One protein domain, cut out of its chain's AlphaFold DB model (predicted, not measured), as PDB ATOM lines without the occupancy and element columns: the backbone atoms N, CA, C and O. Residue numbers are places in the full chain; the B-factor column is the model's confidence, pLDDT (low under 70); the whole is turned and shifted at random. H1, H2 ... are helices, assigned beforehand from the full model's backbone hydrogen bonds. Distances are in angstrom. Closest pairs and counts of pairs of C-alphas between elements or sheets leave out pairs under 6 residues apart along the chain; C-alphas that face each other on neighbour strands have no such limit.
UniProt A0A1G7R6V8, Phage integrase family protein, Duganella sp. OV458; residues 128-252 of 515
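AT A GLANCE: This is residues 128 to 252 of the 515 residues of the protein "Phage integrase family protein" of Duganella sp. OV458 (UniProt A0A1G7R6V8). A long helix, H4, is the spine; the hairpin of H1 and H2 stands across it, H3 and H4 form another hairpin, and short H5 packs on both. H6 touches no helix. The printed part has 125 residues with six named helices, H1 to H6, and no named strand: all helix, compact, radius of gyration of the C-alphas 15.8 A, spans 55 by 33 by 28 A.

IN THESE COORDINATES: H1, residues 128 to 140, begins at C-alpha 128 (192.342, 161.610, 152.700). H2 is 148 to 159, H3 176 to 189, H4 191 to 218, 40.9 A long, H5 229 to 235, and H6 242 to 251, ending at C-alpha 251 (195.995, 171.293, 116.731).

HOW THE PARTS SIT: H1, with residues 130 to 134 alone, touches the hub H4 about perpendicular, 87 degrees; closest C-alphas Tyr 134 and Ala 204, 5.4 A. H5 touches H4 at Phe 230 and Ser 202, closest C-alphas, 5.1 A. Not every O i to N i+4 pair is within hydrogen-bond range in H3, 9 of 10, and H5, 1 of 3, with 3 of 4 O i to N i+3.

THE WHOLE: The printed part has no cut; H2 to H3 is a long link. No printed residue is under 70 pLDDT.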
ATOM      1  N   GLU A 128     193.647 161.008 152.410       95.25
ATOM      2  CA  GLU A 128     192.342 161.610 152.700       95.25
ATOM      3  C   GLU A 128     192.418 162.651 153.820       95.25
ATOM      4  O   GLU A 128     191.840 163.731 153.686       95.25
ATOM      5  N   ALA A 129     193.134 162.353 154.908       93.62
ATOM      6  CA  ALA A 129     193.292 163.287 156.019       93.62
ATOM      7  C   ALA A 129     194.036 164.558 155.577       93.62
ATOM      8  O   ALA A 129     193.586 165.664 155.887       93.62
ATOM      9  N   VAL A 130     195.098 164.414 154.772       95.56
ATOM     10  CA  VAL A 130     195.809 165.553 154.164       95.56
ATOM     11  C   VAL A 130     194.864 166.399 153.313       95.56
ATOM     12  O   VAL A 130     194.815 167.620 153.465       95.56
ATOM     13  N   PHE A 131     194.074 165.770 152.440       96.31
ATOM     14  CA  PHE A 131     193.137 166.494 151.588       96.31
ATOM     15  C   PHE A 131     192.037 167.208 152.370       96.31
ATOM     16  O   PHE A 131     191.722 168.350 152.041       96.31
ATOM     17  N   LYS A 132     191.464 166.576 153.401       95.06
ATOM     18  CA  LYS A 132     190.450 167.203 154.262       95.06
ATOM     19  C   LYS A 132     191.014 168.434 154.969       95.06
ATOM     20  O   LYS A 132     190.392 169.493 154.910       95.06
ATOM     21  N   ALA A 133     192.204 168.317 155.558       94.06
ATOM     22  CA  ALA A 133     192.871 169.430 156.226       94.06
ATOM     23  C   ALA A 133     193.191 170.572 155.247       94.06
ATOM     24  O   ALA A 133     192.873 171.729 155.514       94.06
ATOM     25  N   TYR A 134     193.740 170.249 154.072       95.62
ATOM     26  CA  TYR A 134     194.071 171.257 153.066       95.62
ATOM     27  C   TYR A 134     192.830 171.928 152.465       95.62
ATOM     28  O   TYR A 134     192.819 173.135 152.239       95.62
ATOM     29  N   ARG A 135     191.755 171.169 152.232       95.06
ATOM     30  CA  ARG A 135     190.464 171.703 151.781       95.06
ATOM     31  C   ARG A 135     189.908 172.709 152.782       95.06
ATOM     32  O   ARG A 135     189.434 173.767 152.370       95.06
ATOM     33  N   GLU A 136     189.966 172.384 154.070       94.69
ATOM     34  CA  GLU A 136     189.506 173.283 155.123       94.69
ATOM     35  C   GLU A 136     190.371 174.540 155.196       94.69
ATOM     36  O   GLU A 136     189.834 175.642 155.160       94.69
ATOM     37  N   HIS A 137     191.698 174.398 155.143       94.25
ATOM     38  CA  HIS A 137     192.611 175.536 155.042       94.25
ATOM     39  C   HIS A 137     192.293 176.438 153.841       94.25
ATOM     40  O   HIS A 137     192.201 177.654 153.977       94.25
ATOM     41  N   MET A 138     192.074 175.862 152.656       94.81
ATOM     42  CA  MET A 138     191.726 176.635 151.462       94.81
ATOM     43  C   MET A 138     190.420 177.413 151.642       94.81
ATOM     44  O   MET A 138     190.297 178.510 151.099       94.81
ATOM     45  N   ARG A 139     189.464 176.877 152.405       94.62
ATOM     46  CA  ARG A 139     188.181 177.523 152.708       94.62
ATOM     47  C   ARG A 139     188.320 178.651 153.732       94.62
ATOM     48  O   ARG A 139     187.635 179.658 153.588       94.62
ATOM     49  N   THR A 140     189.167 178.484 154.746       93.50
ATOM     50  CA  THR A 140     189.232 179.373 155.922       93.50
ATOM     51  C   THR A 140     190.441 180.298 155.958       93.50
ATOM     52  O   THR A 140     190.517 181.152 156.839       93.50
ATOM     53  N   ARG A 141     191.385 180.168 155.019       92.38
ATOM     54  CA  ARG A 141     192.568 181.035 154.967       92.38
ATOM     55  C   ARG A 141     192.187 182.515 154.917       92.38
ATOM     56  O   ARG A 141     191.298 182.917 154.168       92.38
ATOM     57  N   THR A 142     192.940 183.319 155.665       89.00
ATOM     58  CA  THR A 142     192.696 184.753 155.866       89.00
ATOM     59  C   THR A 142     192.683 185.535 154.558       89.00
ATOM     60  O   THR A 142     191.810 186.365 154.326       89.00
ATOM     61  N   VAL A 143     193.643 185.259 153.672       86.88
ATOM     62  CA  VAL A 143     193.775 185.971 152.400       86.88
ATOM     63  C   VAL A 143     193.239 185.111 151.262       86.88
ATOM     64  O   VAL A 143     193.713 183.998 151.025       86.88
ATOM     65  N   LYS A 144     192.283 185.668 150.508       83.81
ATOM     66  CA  LYS A 144     191.669 185.053 149.318       83.81
ATOM     67  C   LYS A 144     191.138 183.636 149.597       83.81
ATOM     68  O   LYS A 144     191.618 182.688 148.960       83.81
ATOM     69  N   PRO A 145     190.180 183.451 150.523       90.81
ATOM     70  CA  PRO A 145     189.556 182.148 150.743       90.81
ATOM     71  C   PRO A 145     189.016 181.568 149.429       90.81
ATOM     72  O   PRO A 145     188.585 182.288 148.524       90.81
ATOM     73  N   ALA A 146     189.102 180.251 149.285       91.00
ATOM     74  CA  ALA A 146     188.655 179.554 148.093       91.00
ATOM     75  C   ALA A 146     187.141 179.714 147.913       91.00
ATOM     76  O   ALA A 146     186.359 179.449 148.824       91.00
ATOM     77  N   SER A 147     186.723 180.084 146.701       88.81
ATOM     78  CA  SER A 147     185.304 180.097 146.338       88.81
ATOM     79  C   SER A 147     184.679 178.701 146.463       88.81
ATOM     80  O   SER A 147     185.370 177.687 146.335       88.81
ATOM     81  N   ALA A 148     183.351 178.636 146.602       90.31
ATOM     82  CA  ALA A 148     182.624 177.366 146.615       90.31
ATOM     83  C   ALA A 148     182.937 176.490 145.385       90.31
ATOM     84  O   ALA A 148     183.076 175.275 145.510       90.31
ATOM     85  N   GLU A 149     183.113 177.087 144.200       89.31
ATOM     86  CA  GLU A 149     183.484 176.326 143.001       89.31
ATOM     87  C   GLU A 149     184.923 175.805 143.065       89.31
ATOM     88  O   GLU A 149     185.175 174.663 142.693       89.31
ATOM     89  N   THR A 150     185.868 176.591 143.587       90.62
ATOM     90  CA  THR A 150     187.243 176.124 143.824       90.62
ATOM     91  C   THR A 150     187.260 174.922 144.768       90.62
ATOM     92  O   THR A 150     187.965 173.952 144.505       90.62
ATOM     93  N   VAL A 151     186.444 174.943 145.823       92.75
ATOM     94  CA  VAL A 151     186.302 173.808 146.742       92.75
ATOM     95  C   VAL A 151     185.733 172.582 146.019       92.75
ATOM     96  O   VAL A 151     186.296 171.497 146.130       92.75
ATOM     97  N   ARG A 152     184.702 172.746 145.178       93.50
ATOM     98  CA  ARG A 152     184.187 171.641 144.346       93.50
ATOM     99  C   ARG A 152     185.229 171.102 143.363       93.50
ATOM    100  O   ARG A 152     185.235 169.906 143.085       93.50
ATOM    101  N   VAL A 153     186.104 171.950 142.814       91.31
ATOM    102  CA  VAL A 153     187.235 171.512 141.975       91.31
ATOM    103  C   VAL A 153     188.184 170.623 142.779       91.31
ATOM    104  O   VAL A 153     188.602 169.585 142.266       91.31
ATOM    105  N   ILE A 154     188.499 170.998 144.023       91.50
ATOM    106  CA  ILE A 154     189.320 170.184 144.931       91.50
ATOM    107  C   ILE A 154     188.619 168.844 145.201       91.50
ATOM    108  O   ILE A 154     189.240 167.800 145.030       91.50
ATOM    109  N   ASP A 155     187.316 168.842 145.495       92.94
ATOM    110  CA  ASP A 155     186.542 167.609 145.722       92.94
ATOM    111  C   ASP A 155     186.573 166.678 144.491       92.94
ATOM    112  O   ASP A 155     186.787 165.467 144.604       92.94
ATOM    113  N   ARG A 156     186.453 167.236 143.275       93.44
ATOM    114  CA  ARG A 156     186.607 166.474 142.021       93.44
ATOM    115  C   ARG A 156     188.020 165.914 141.836       93.44
ATOM    116  O   ARG A 156     188.158 164.817 141.301       93.44
ATOM    117  N   ALA A 157     189.052 166.645 142.258       90.38
ATOM    118  CA  ALA A 157     190.431 166.170 142.224       90.38
ATOM    119  C   ALA A 157     190.656 165.011 143.207       90.38
ATOM    120  O   ALA A 157     191.201 163.986 142.805       90.38
ATOM    121  N   ILE A 158     190.165 165.127 144.444       92.19
ATOM    122  CA  ILE A 158     190.237 164.077 145.476       92.19
ATOM    123  C   ILE A 158     189.599 162.779 144.965       92.19
ATOM    124  O   ILE A 158     190.187 161.702 145.068       92.19
ATOM    125  N   ASN A 159     188.428 162.883 144.333       93.12
ATOM    126  CA  ASN A 159     187.695 161.727 143.816       93.12
ATOM    127  C   ASN A 159     188.463 160.921 142.756       93.12
ATOM    128  O   ASN A 159     188.174 159.738 142.589       93.12
ATOM    129  N   LYS A 160     189.460 161.499 142.071       91.94
ATOM    130  CA  LYS A 160     190.288 160.754 141.104       91.94
ATOM    131  C   LYS A 160     191.212 159.729 141.757       91.94
ATOM    132  O   LYS A 160     191.577 158.761 141.101       91.94
ATOM    133  N   PHE A 161     191.539 159.897 143.036       94.88
ATOM    134  CA  PHE A 161     192.386 158.964 143.782       94.88
ATOM    135  C   PHE A 161     191.585 157.819 144.427       94.88
ATOM    136  O   PHE A 161     192.163 156.809 144.831       94.88
ATOM    137  N   LYS A 162     190.249 157.943 144.500       94.06
ATOM    138  CA  LYS A 162     189.358 156.944 145.112       94.06
ATOM    139  C   LYS A 162     189.410 155.574 144.413       94.06
ATOM    140  O   LYS A 162     189.569 154.590 145.130       94.06
ATOM    141  N   PRO A 163     189.349 155.464 143.067       93.69
ATOM    142  CA  PRO A 163     189.405 154.167 142.382       93.69
ATOM    143  C   PRO A 163     190.711 153.395 142.597       93.69
ATOM    144  O   PRO A 163     190.754 152.194 142.362       93.69
ATOM    145  N   TRP A 164     191.783 154.067 143.027       93.62
ATOM    146  CA  TRP A 164     193.074 153.431 143.308       93.62
ATOM    147  C   TRP A 164     193.231 153.026 144.778       93.62
ATOM    148  O   TRP A 164     194.283 152.524 145.157       93.62
ATOM    149  N   GLY A 165     192.225 153.288 145.622       94.19
ATOM    150  CA  GLY A 165     192.309 153.052 147.065       94.19
ATOM    151  C   GLY A 165     193.329 153.948 147.774       94.19
ATOM    152  O   GLY A 165     193.720 153.662 148.899       94.19
ATOM    153  N   TRP A 166     193.793 155.031 147.141       95.56
ATOM    154  CA  TRP A 166     194.873 155.857 147.693       95.56
ATOM    155  C   TRP A 166     194.429 156.765 148.830       95.56
ATOM    156  O   TRP A 166     195.250 157.141 149.655       95.56
ATOM    157  N   LEU A 167     193.141 157.106 148.898       95.00
ATOM    158  CA  LEU A 167     192.617 157.993 149.937       95.00
ATOM    159  C   LEU A 167     192.853 157.430 151.350       95.00
ATOM    160  O   LEU A 167     193.243 158.172 152.247       95.00
ATOM    161  N   THR A 168     192.698 156.119 151.531       93.94
ATOM    162  CA  THR A 168     192.902 155.446 152.822       93.94
ATOM    163  C   THR A 168     194.350 155.018 153.064       93.94
ATOM    164  O   THR A 168     194.689 154.657 154.189       93.94
ATOM    165  N   ARG A 169     195.217 155.072 152.044       93.75
ATOM    166  CA  ARG A 169     196.645 154.754 152.181       93.75
ATOM    167  C   ARG A 169     197.383 155.873 152.903       93.75
ATOM    168  O   ARG A 169     197.040 157.056 152.794       93.75
ATOM    169  N   LYS A 170     198.438 155.490 153.616       92.69
ATOM    170  CA  LYS A 170     199.354 156.438 154.247       92.69
ATOM    171  C   LYS A 170     200.206 157.105 153.183       92.69
ATOM    172  O   LYS A 170     200.681 156.442 152.265       92.69
ATOM    173  N   VAL A 171     200.449 158.407 153.322       93.25
ATOM    174  CA  VAL A 171     201.183 159.163 152.292       93.25
ATOM    175  C   VAL A 171     202.592 158.603 152.075       93.25
ATOM    176  O   VAL A 171     203.035 158.510 150.937       93.25
ATOM    177  N   LYS A 172     203.262 158.147 153.145       89.75
ATOM    178  CA  LYS A 172     204.605 157.547 153.071       89.75
ATOM    179  C   LYS A 172     204.672 156.245 152.258       89.75
ATOM    180  O   LYS A 172     205.756 155.845 151.857       89.75
ATOM    181  N   GLU A 173     203.544 155.552 152.091       91.06
ATOM    182  CA  GLU A 173     203.467 154.261 151.395       91.06
ATOM    183  C   GLU A 173     203.226 154.434 149.897       91.06
ATOM    184  O   GLU A 173     203.287 153.453 149.166       91.06
ATOM    185  N   ILE A 174     202.893 155.644 149.440       94.19
ATOM    186  CA  ILE A 174     202.684 155.948 148.024       94.19
ATOM    187  C   ILE A 174     204.052 156.251 147.413       94.19
ATOM    188  O   ILE A 174     204.680 157.246 147.777       94.19
ATOM    189  N   THR A 175     204.516 155.409 146.489       94.31
ATOM    190  CA  THR A 175     205.846 155.582 145.886       94.31
ATOM    191  C   THR A 175     205.836 156.579 144.728       94.31
ATOM    192  O   THR A 175     204.801 156.866 144.119       94.31
ATOM    193  N   ALA A 176     207.014 157.109 144.393       94.38
ATOM    194  CA  ALA A 176     207.180 157.995 143.248       94.38
ATOM    195  C   ALA A 176     206.830 157.281 141.927       94.38
ATOM    196  O   ALA A 176     206.188 157.859 141.052       94.38
ATOM    197  N   GLU A 177     207.187 156.005 141.795       95.56
ATOM    198  CA  GLU A 177     206.905 155.158 140.633       95.56
ATOM    199  C   GLU A 177     205.400 154.950 140.446       95.56
ATOM    200  O   GLU A 177     204.888 155.096 139.334       95.56
ATOM    201  N   GLU A 178     204.670 154.684 141.536       95.94
ATOM    202  CA  GLU A 178     203.210 154.575 141.518       95.94
ATOM    203  C   GLU A 178     202.555 155.887 141.059       95.94
ATOM    204  O   GLU A 178     201.656 155.872 140.210       95.94
ATOM    205  N   VAL A 179     203.028 157.030 141.575       97.12
ATOM    206  CA  VAL A 179     202.576 158.367 141.154       97.12
ATOM    207  C   VAL A 179     202.793 158.572 139.659       97.12
ATOM    208  O   VAL A 179     201.855 158.971 138.965       97.12
ATOM    209  N   LYS A 180     203.987 158.265 139.147       96.81
ATOM    210  CA  LYS A 180     204.309 158.401 137.719       96.81
ATOM    211  C   LYS A 180     203.419 157.527 136.848       96.81
ATOM    212  O   LYS A 180     202.815 158.030 135.900       96.81
ATOM    213  N   ALA A 181     203.283 156.249 137.193       95.44
ATOM    214  CA  ALA A 181     202.470 155.305 136.436       95.44
ATOM    215  C   ALA A 181     201.008 155.772 136.344       95.44
ATOM    216  O   ALA A 181     200.437 155.833 135.254       95.44
ATOM    217  N   LYS A 182     200.404 156.181 137.468       95.06
ATOM    218  CA  LYS A 182     199.019 156.678 137.474       95.06
ATOM    219  C   LYS A 182     198.864 158.022 136.770       95.06
ATOM    220  O   LYS A 182     197.844 158.246 136.115       95.06
ATOM    221  N   PHE A 183     199.866 158.896 136.858       95.56
ATOM    222  CA  PHE A 183     199.860 160.159 136.132       95.56
ATOM    223  C   PHE A 183     199.830 159.933 134.617       95.56
ATOM    224  O   PHE A 183     199.024 160.566 133.938       95.56
ATOM    225  N   LEU A 184     200.642 159.012 134.090       93.56
ATOM    226  CA  LEU A 184     200.678 158.696 132.658       93.56
ATOM    227  C   LEU A 184     199.333 158.159 132.153       93.56
ATOM    228  O   LEU A 184     198.814 158.674 131.168       93.56
ATOM    229  N   VAL A 185     198.703 157.232 132.885       91.38
ATOM    230  CA  VAL A 185     197.375 156.695 132.522       91.38
ATOM    231  C   VAL A 185     196.335 157.810 132.373       91.38
ATOM    232  O   VAL A 185     195.573 157.844 131.410       91.38
ATOM    233  N   GLY A 186     196.282 158.748 133.321       87.75
ATOM    234  CA  GLY A 186     195.310 159.839 133.265       87.75
ATOM    235  C   GLY A 186     195.658 160.932 132.249       87.75
ATOM    236  O   GLY A 186     194.759 161.641 131.792       87.75
ATOM    237  N   ARG A 187     196.940 161.081 131.891       87.00
ATOM    238  CA  ARG A 187     197.412 162.071 130.913       87.00
ATOM    239  C   ARG A 187     196.798 161.828 129.539       87.00
ATOM    240  O   ARG A 187     196.373 162.788 128.905       87.00
ATOM    241  N   ASP A 188     196.705 160.571 129.125       81.56
ATOM    242  CA  ASP A 188     196.289 160.229 127.764       81.56
ATOM    243  C   ASP A 188     194.752 160.237 127.613       81.56
ATOM    244  O   ASP A 188     194.231 160.471 126.526       81.56
ATOM    245  N   ILE A 189     194.009 160.089 128.720       84.69
ATOM    246  CA  ILE A 189     192.535 160.093 128.727       84.69
ATOM    247  C   ILE A 189     191.967 161.492 129.032       84.69
ATOM    248  O   ILE A 189     191.057 161.974 128.359       84.69
ATOM    249  N   TYR A 190     192.466 162.163 130.076       85.38
ATOM    250  CA  TYR A 190     191.939 163.447 130.558       85.38
ATOM    251  C   TYR A 190     193.069 164.400 130.996       85.38
ATOM    252  O   TYR A 190     193.130 164.787 132.166       85.38
ATOM    253  N   PRO A 191     193.928 164.871 130.069       85.94
ATOM    254  CA  PRO A 191     195.207 165.519 130.385       85.94
ATOM    255  C   PRO A 191     195.089 166.694 131.361       85.94
ATOM    256  O   PRO A 191     195.796 166.749 132.363       85.94
ATOM    257  N   VAL A 192     194.148 167.610 131.113       86.00
ATOM    258  CA  VAL A 192     193.975 168.825 131.930       86.00
ATOM    259  C   VAL A 192     193.470 168.492 133.334       86.00
ATOM    260  O   VAL A 192     193.997 168.993 134.326       86.00
ATOM    261  N   ALA A 193     192.448 167.639 133.430       88.38
ATOM    262  CA  ALA A 193     191.873 167.260 134.716       88.38
ATOM    263  C   ALA A 193     192.830 166.367 135.523       88.38
ATOM    264  O   ALA A 193     192.822 166.418 136.751       88.38
ATOM    265  N   ASN A 194     193.645 165.558 134.838       92.69
ATOM    266  CA  ASN A 194     194.688 164.746 135.448       92.69
ATOM    267  C   ASN A 194     195.795 165.630 136.025       92.69
ATOM    268  O   ASN A 194     196.072 165.561 137.219       92.69
ATOM    269  N   GLU A 195     196.351 166.526 135.203       93.12
ATOM    270  CA  GLU A 195     197.356 167.498 135.633       93.12
ATOM    271  C   GLU A 195     196.883 168.255 136.878       93.12
ATOM    272  O   GLU A 195     197.600 168.320 137.876       93.12
ATOM    273  N   GLN A 196     195.655 168.779 136.845       93.12
ATOM    274  CA  GLN A 196     195.099 169.528 137.964       93.12
ATOM    275  C   GLN A 196     194.987 168.687 139.242       93.12
ATOM    276  O   GLN A 196     195.318 169.181 140.318       93.12
ATOM    277  N   ALA A 197     194.552 167.428 139.153       95.06
ATOM    278  CA  ALA A 197     194.379 166.589 140.334       95.06
ATOM    279  C   ALA A 197     195.702 166.233 141.016       95.06
ATOM    280  O   ALA A 197     195.812 166.349 142.236       95.06
ATOM    281  N   PHE A 198     196.728 165.886 140.240       96.88
ATOM    282  CA  PHE A 198     198.055 165.603 140.790       96.88
ATOM    283  C   PHE A 198     198.737 166.866 141.333       96.88
ATOM    284  O   PHE A 198     199.425 166.795 142.349       96.88
ATOM    285  N   ARG A 199     198.500 168.040 140.728       95.88
ATOM    286  CA  ARG A 199     198.955 169.321 141.294       95.88
ATOM    287  C   ARG A 199     198.284 169.626 142.634       95.88
ATOM    288  O   ARG A 199     198.965 170.073 143.550       95.88
ATOM    289  N   TRP A 200     196.983 169.361 142.767       96.06
ATOM    290  CA  TRP A 200     196.280 169.521 144.045       96.06
ATOM    291  C   TRP A 200     196.808 168.575 145.122       96.06
ATOM    292  O   TRP A 200     196.998 169.018 146.249       96.06
ATOM    293  N   ALA A 201     197.087 167.314 144.781       96.31
ATOM    294  CA  ALA A 201     197.719 166.363 145.698       96.31
ATOM    295  C   ALA A 201     199.092 166.857 146.164       96.31
ATOM    296  O   ALA A 201     199.349 166.934 147.364       96.31
ATOM    297  N   SER A 202     199.937 167.276 145.216       96.81
ATOM    298  CA  SER A 202     201.263 167.812 145.517       96.81
ATOM    299  C   SER A 202     201.191 169.041 146.430       96.81
ATOM    300  O   SER A 202     201.871 169.087 147.451       96.81
ATOM    301  N   ALA A 203     200.309 170.000 146.126       96.62
ATOM    302  CA  ALA A 203     200.126 171.199 146.940       96.62
ATOM    303  C   ALA A 203     199.592 170.885 148.349       96.62
ATOM    304  O   ALA A 203     200.087 171.444 149.325       96.62
ATOM    305  N   ALA A 204     198.620 169.974 148.467       96.50
ATOM    306  CA  ALA A 204     198.041 169.585 149.750       96.50
ATOM    307  C   ALA A 204     199.078 168.927 150.669       96.50
ATOM    308  O   ALA A 204     199.165 169.268 151.848       96.50
ATOM    309  N   ILE A 205     199.896 168.022 150.121       96.31
ATOM    310  CA  ILE A 205     200.962 167.353 150.874       96.31
ATOM    311  C   ILE A 205     202.056 168.351 151.263       96.31
ATOM    312  O   ILE A 205     202.481 168.346 152.412       96.31
ATOM    313  N   ALA A 206     202.472 169.242 150.357       96.62
ATOM    314  CA  ALA A 206     203.467 170.270 150.668       96.62
ATOM    315  C   ALA A 206     202.998 171.208 151.795       96.62
ATOM    316  O   ALA A 206     203.749 171.477 152.732       96.62
ATOM    317  N   TRP A 207     201.739 171.655 151.750       96.12
ATOM    318  CA  TRP A 207     201.144 172.459 152.820       96.12
ATOM    319  C   TRP A 207     201.084 171.699 154.152       96.12
ATOM    320  O   TRP A 207     201.428 172.249 155.202       96.12
ATOM    321  N   HIS A 208     200.684 170.424 154.113       95.12
ATOM    322  CA  HIS A 208     200.637 169.585 155.305       95.12
ATOM    323  C   HIS A 208     202.032 169.383 155.906       95.12
ATOM    324  O   HIS A 208     202.184 169.539 157.109       95.12
ATOM    325  N   MET A 209     203.054 169.121 155.083       94.25
ATOM    326  CA  MET A 209     204.449 169.026 155.528       94.25
ATOM    327  C   MET A 209     204.935 170.322 156.179       94.25
ATOM    328  O   MET A 209     205.592 170.260 157.211       94.25
ATOM    329  N   GLY A 210     204.592 171.488 155.620       93.88
ATOM    330  CA  GLY A 210     204.945 172.779 156.218       93.88
ATOM    331  C   GLY A 210     204.295 172.989 157.588       93.88
ATOM    332  O   GLY A 210     204.965 173.375 158.541       93.88
ATOM    333  N   THR A 211     203.007 172.665 157.710       91.31
ATOM    334  CA  THR A 211     202.273 172.755 158.986       91.31
ATOM    335  C   THR A 211     202.825 171.765 160.015       91.31
ATOM    336  O   THR A 211     203.044 172.104 161.175       91.31
ATOM    337  N   GLU A 212     203.094 170.537 159.581       90.31
ATOM    338  CA  GLU A 212     203.643 169.480 160.418       90.31
ATOM    339  C   GLU A 212     205.079 169.777 160.862       90.31
ATOM    340  O   GLU A 212     205.438 169.452 161.987       90.31
ATOM    341  N   ALA A 213     205.890 170.436 160.034       90.19
ATOM    342  CA  ALA A 213     207.230 170.865 160.420       90.19
ATOM    343  C   ALA A 213     207.194 171.858 161.592       90.19
ATOM    344  O   ALA A 213     207.972 171.712 162.534       90.19
ATOM    345  N   LEU A 214     206.252 172.809 161.579       89.75
ATOM    346  CA  LEU A 214     206.049 173.746 162.688       89.75
ATOM    347  C   LEU A 214     205.596 173.019 163.962       89.75
ATOM    348  O   LEU A 214     206.163 173.236 165.032       89.75
ATOM    349  N   ASN A 215     204.625 172.107 163.847       87.19
ATOM    350  CA  ASN A 215     204.136 171.316 164.981       87.19
ATOM    351  C   ASN A 215     205.219 170.390 165.556       87.19
ATOM    352  O   ASN A 215     205.309 170.207 166.769       87.19
ATOM    353  N   ALA A 216     206.031 169.788 164.690       85.56
ATOM    354  CA  ALA A 216     207.127 168.911 165.074       85.56
ATOM    355  C   ALA A 216     208.224 169.687 165.812       85.56
ATOM    356  O   ALA A 216     208.664 169.239 166.870       85.56
ATOM    357  N   ALA A 217     208.586 170.873 165.313       86.06
ATOM    358  CA  ALA A 217     209.523 171.773 165.979       86.06
ATOM    359  C   ALA A 217     209.011 172.205 167.362       86.06
ATOM    360  O   ALA A 217     209.735 172.078 168.344       86.06
ATOM    361  N   ALA A 218     207.740 172.615 167.468       83.06
ATOM    362  CA  ALA A 218     207.122 172.977 168.748       83.06
ATOM    363  C   ALA A 218     207.098 171.812 169.757       83.06
ATOM    364  O   ALA A 218     207.162 172.026 170.965       83.06
ATOM    365  N   ALA A 219     207.025 170.574 169.265       82.00
ATOM    366  CA  ALA A 219     207.030 169.359 170.072       82.00
ATOM    367  C   ALA A 219     208.425 168.713 170.225       82.00
ATOM    368  O   ALA A 219     208.501 167.580 170.702       82.00
ATOM    369  N   ASN A 220     209.512 169.386 169.813       82.44
ATOM    370  CA  ASN A 220     210.889 168.866 169.836       82.44
ATOM    371  C   ASN A 220     211.033 167.454 169.236       82.44
ATOM    372  O   ASN A 220     211.763 166.604 169.745       82.44
ATOM    373  N   ARG A 221     210.315 167.184 168.142       83.44
ATOM    374  CA  ARG A 221     210.356 165.908 167.417       83.44
ATOM    375  C   ARG A 221     210.667 166.128 165.944       83.44
ATOM    376  O   ARG A 221     210.484 167.211 165.399       83.44
ATOM    377  N   SER A 222     211.075 165.061 165.265       80.25
ATOM    378  CA  SER A 222     211.194 165.084 163.806       80.25
ATOM    379  C   SER A 222     209.810 165.077 163.126       80.25
ATOM    380  O   SER A 222     208.887 164.418 163.626       80.25
ATOM    381  N   PRO A 223     209.649 165.760 161.975       85.62
ATOM    382  CA  PRO A 223     208.450 165.653 161.148       85.62
ATOM    383  C   PRO A 223     208.233 164.214 160.678       85.62
ATOM    384  O   PRO A 223     209.178 163.522 160.289       85.62
ATOM    385  N   MET A 224     206.979 163.763 160.689       82.44
ATOM    386  CA  MET A 224     206.655 162.374 160.349       82.44
ATOM    387  C   MET A 224     206.754 162.093 158.848       82.44
ATOM    388  O   MET A 224     207.212 161.028 158.435       82.44
ATOM    389  N   LEU A 225     206.343 163.057 158.021       85.00
ATOM    390  CA  LEU A 225     206.439 162.974 156.570       85.00
ATOM    391  C   LEU A 225     207.658 163.762 156.085       85.00
ATOM    392  O   LEU A 225     207.682 164.986 156.167       85.00
ATOM    393  N   LYS A 226     208.662 163.051 155.563       86.62
ATOM    394  CA  LYS A 226     209.932 163.650 155.115       86.62
ATOM    395  C   LYS A 226     209.921 164.115 153.661       86.62
ATOM    396  O   LYS A 226     210.686 165.002 153.301       86.62
ATOM    397  N   ALA A 227     209.079 163.516 152.823       89.81
ATOM    398  CA  ALA A 227     209.050 163.789 151.394       89.81
ATOM    399  C   ALA A 227     207.623 163.745 150.846       89.81
ATOM    400  O   ALA A 227     206.781 162.976 151.309       89.81
ATOM    401  N   ASN A 228     207.381 164.551 149.816       95.25
ATOM    402  CA  ASN A 228     206.143 164.536 149.054       95.25
ATOM    403  C   ASN A 228     206.336 163.681 147.787       95.25
ATOM    404  O   ASN A 228     207.054 164.130 146.883       95.25
ATOM    405  N   PRO A 229     205.678 162.509 147.670       95.00
ATOM    406  CA  PRO A 229     205.882 161.602 146.538       95.00
ATOM    407  C   PRO A 229     205.436 162.203 145.197       95.00
ATOM    408  O   PRO A 229     205.922 161.794 144.148       95.00
ATOM    409  N   PHE A 230     204.574 163.225 145.202       96.94
ATOM    410  CA  PHE A 230     204.112 163.898 143.985       96.94
ATOM    411  C   PHE A 230     205.121 164.899 143.412       96.94
ATOM    412  O   PHE A 230     204.966 165.336 142.270       96.94
ATOM    413  N   THR A 231     206.174 165.240 144.163       96.50
ATOM    414  CA  THR A 231     207.249 166.134 143.693       96.50
ATOM    415  C   THR A 231     207.994 165.540 142.498       96.50
ATOM    416  O   THR A 231     208.478 166.291 141.653       96.50
ATOM    417  N   ILE A 232     208.000 164.207 142.359       96.62
ATOM    418  CA  ILE A 232     208.627 163.517 141.226       96.62
ATOM    419  C   ILE A 232     208.096 164.004 139.872       96.62
ATOM    420  O   ILE A 232     208.857 164.119 138.923       96.62
ATOM    421  N   LEU A 233     206.815 164.387 139.784       96.75
ATOM    422  CA  LEU A 233     206.223 164.884 138.538       96.75
ATOM    423  C   LEU A 233     206.822 166.224 138.091       96.75
ATOM    424  O   LEU A 233     206.815 166.541 136.902       96.75
ATOM    425  N   VAL A 234     207.302 167.024 139.046       95.06
ATOM    426  CA  VAL A 234     208.004 168.283 138.777       95.06
ATOM    427  C   VAL A 234     209.468 168.005 138.445       95.06
ATOM    428  O   VAL A 234     209.954 168.536 137.451       95.06
ATOM    429  N   ILE A 235     210.134 167.155 139.236       95.25
ATOM    430  CA  ILE A 235     211.544 166.772 139.048       95.25
ATOM    431  C   ILE A 235     211.753 166.163 137.654       95.25
ATOM    432  O   ILE A 235     212.594 166.638 136.895       95.25
ATOM    433  N   ASP A 236     210.901 165.213 137.271       96.12
ATOM    434  CA  ASP A 236     210.964 164.512 135.983       96.12
ATOM    435  C   ASP A 236     210.301 165.321 134.842       96.12
ATOM    436  O   ASP A 236     210.096 164.801 133.746       96.12
ATOM    437  N   LYS A 237     209.924 166.591 135.082       93.75
ATOM    438  CA  LYS A 237     209.288 167.502 134.106       93.75
ATOM    439  C   LYS A 237     208.092 166.879 133.365       93.75
ATOM    440  O   LYS A 237     207.875 167.127 132.183       93.75
ATOM    441  N   MET A 238     207.273 166.092 134.066       94.00
ATOM    442  CA  MET A 238     206.161 165.341 133.462       94.00
ATOM    443  C   MET A 238     204.941 166.206 133.124       94.00
ATOM    444  O   MET A 238     204.044 165.772 132.397       94.00
ATOM    445  N   TYR A 239     204.874 167.425 133.661       92.38
ATOM    446  CA  TYR A 239     203.830 168.375 133.304       92.38
ATOM    447  C   TYR A 239     204.118 169.032 131.949       92.38
ATOM    448  O   TYR A 239     205.234 169.505 131.737       92.38
ATOM    449  N   PRO A 240     203.113 169.148 131.060       86.50
ATOM    450  CA  PRO A 240     203.322 169.756 129.755       86.50
ATOM    451  C   PRO A 240     203.702 171.234 129.885       86.50
ATOM    452  O   PRO A 240     203.103 171.981 130.673       86.50
ATOM    453  N   THR A 241     204.677 171.656 129.081       87.56
ATOM    454  CA  THR A 241     205.125 173.050 129.005       87.56
ATOM    455  C   THR A 241     204.037 173.947 128.415       87.56
ATOM    456  O   THR A 241     203.079 173.478 127.792       87.56
ATOM    457  N   MET A 242     204.171 175.265 128.592       81.56
ATOM    458  CA  MET A 242     203.231 176.222 127.995       81.56
ATOM    459  C   MET A 242     203.205 176.110 126.464       81.56
ATOM    460  O   MET A 242     202.119 176.054 125.894       81.56
ATOM    461  N   GLN A 243     204.368 175.954 125.822       83.56
ATOM    462  CA  GLN A 243     204.462 175.694 124.380       83.56
ATOM    463  C   GLN A 243     203.716 174.420 123.974       83.56
ATOM    464  O   GLN A 243     202.885 174.465 123.074       83.56
ATOM    465  N   GLN A 244     203.936 173.299 124.671       84.38
ATOM    466  CA  GLN A 244     203.232 172.047 124.372       84.38
ATOM    467  C   GLN A 244     201.713 172.205 124.516       84.38
ATOM    468  O   GLN A 244     200.954 171.733 123.670       84.38
ATOM    469  N   LYS A 245     201.247 172.910 125.557       82.19
ATOM    470  CA  LYS A 245     199.818 173.210 125.738       82.19
ATOM    471  C   LYS A 245     199.267 174.045 124.588       82.19
ATOM    472  O   LYS A 245     198.173 173.753 124.111       82.19
ATOM    473  N   GLU A 246     199.992 175.068 124.146       80.06
ATOM    474  CA  GLU A 246     199.588 175.900 123.012       80.06
ATOM    475  C   GLU A 246     199.506 175.108 121.712       80.06
ATOM    476  O   GLU A 246     198.503 175.239 121.010       80.06
ATOM    477  N   THR A 247     200.482 174.243 121.426       80.88
ATOM    478  CA  THR A 247     200.454 173.337 120.270       80.88
ATOM    479  C   THR A 247     199.224 172.431 120.314       80.88
ATOM    480  O   THR A 247     198.420 172.455 119.386       80.88
ATOM    481  N   ILE A 248     198.966 171.765 121.446       78.12
ATOM    482  CA  ILE A 248     197.769 170.924 121.641       78.12
ATOM    483  C   ILE A 248     196.471 171.732 121.460       78.12
ATOM    484  O   ILE A 248     195.460 171.218 120.973       78.12
ATOM    485  N   TYR A 249     196.446 172.996 121.894       77.06
ATOM    486  CA  TYR A 249     195.275 173.859 121.730       77.06
ATOM    487  C   TYR A 249     195.052 174.288 120.280       77.06
ATOM    488  O   TYR A 249     193.889 174.348 119.867       77.06
ATOM    489  N   LYS A 250     196.132 174.566 119.538       74.50
ATOM    490  CA  LYS A 250     196.101 174.894 118.109       74.50
ATOM    491  C   LYS A 250     195.650 173.685 117.287       74.50
ATOM    492  O   LYS A 250     194.649 173.783 116.584       74.50
ATOM    493  N   GLU A 251     196.306 172.538 117.452       76.25
ATOM    494  CA  GLU A 251     195.995 171.293 116.731       76.25
ATOM    495  C   GLU A 251     194.587 170.783 117.044       76.25
ATOM    496  O   GLU A 251     193.824 170.415 116.154       76.25
ATOM    497  N   GLY A 252     194.185 170.835 118.316       70.00
ATOM    498  CA  GLY A 252     192.862 170.390 118.742       70.00
ATOM    499  C   GLY A 252     191.710 171.324 118.358       70.00
ATOM    500  O   GLY A 252     190.580 171.045 118.776       70.00
TER     501      GLY A 252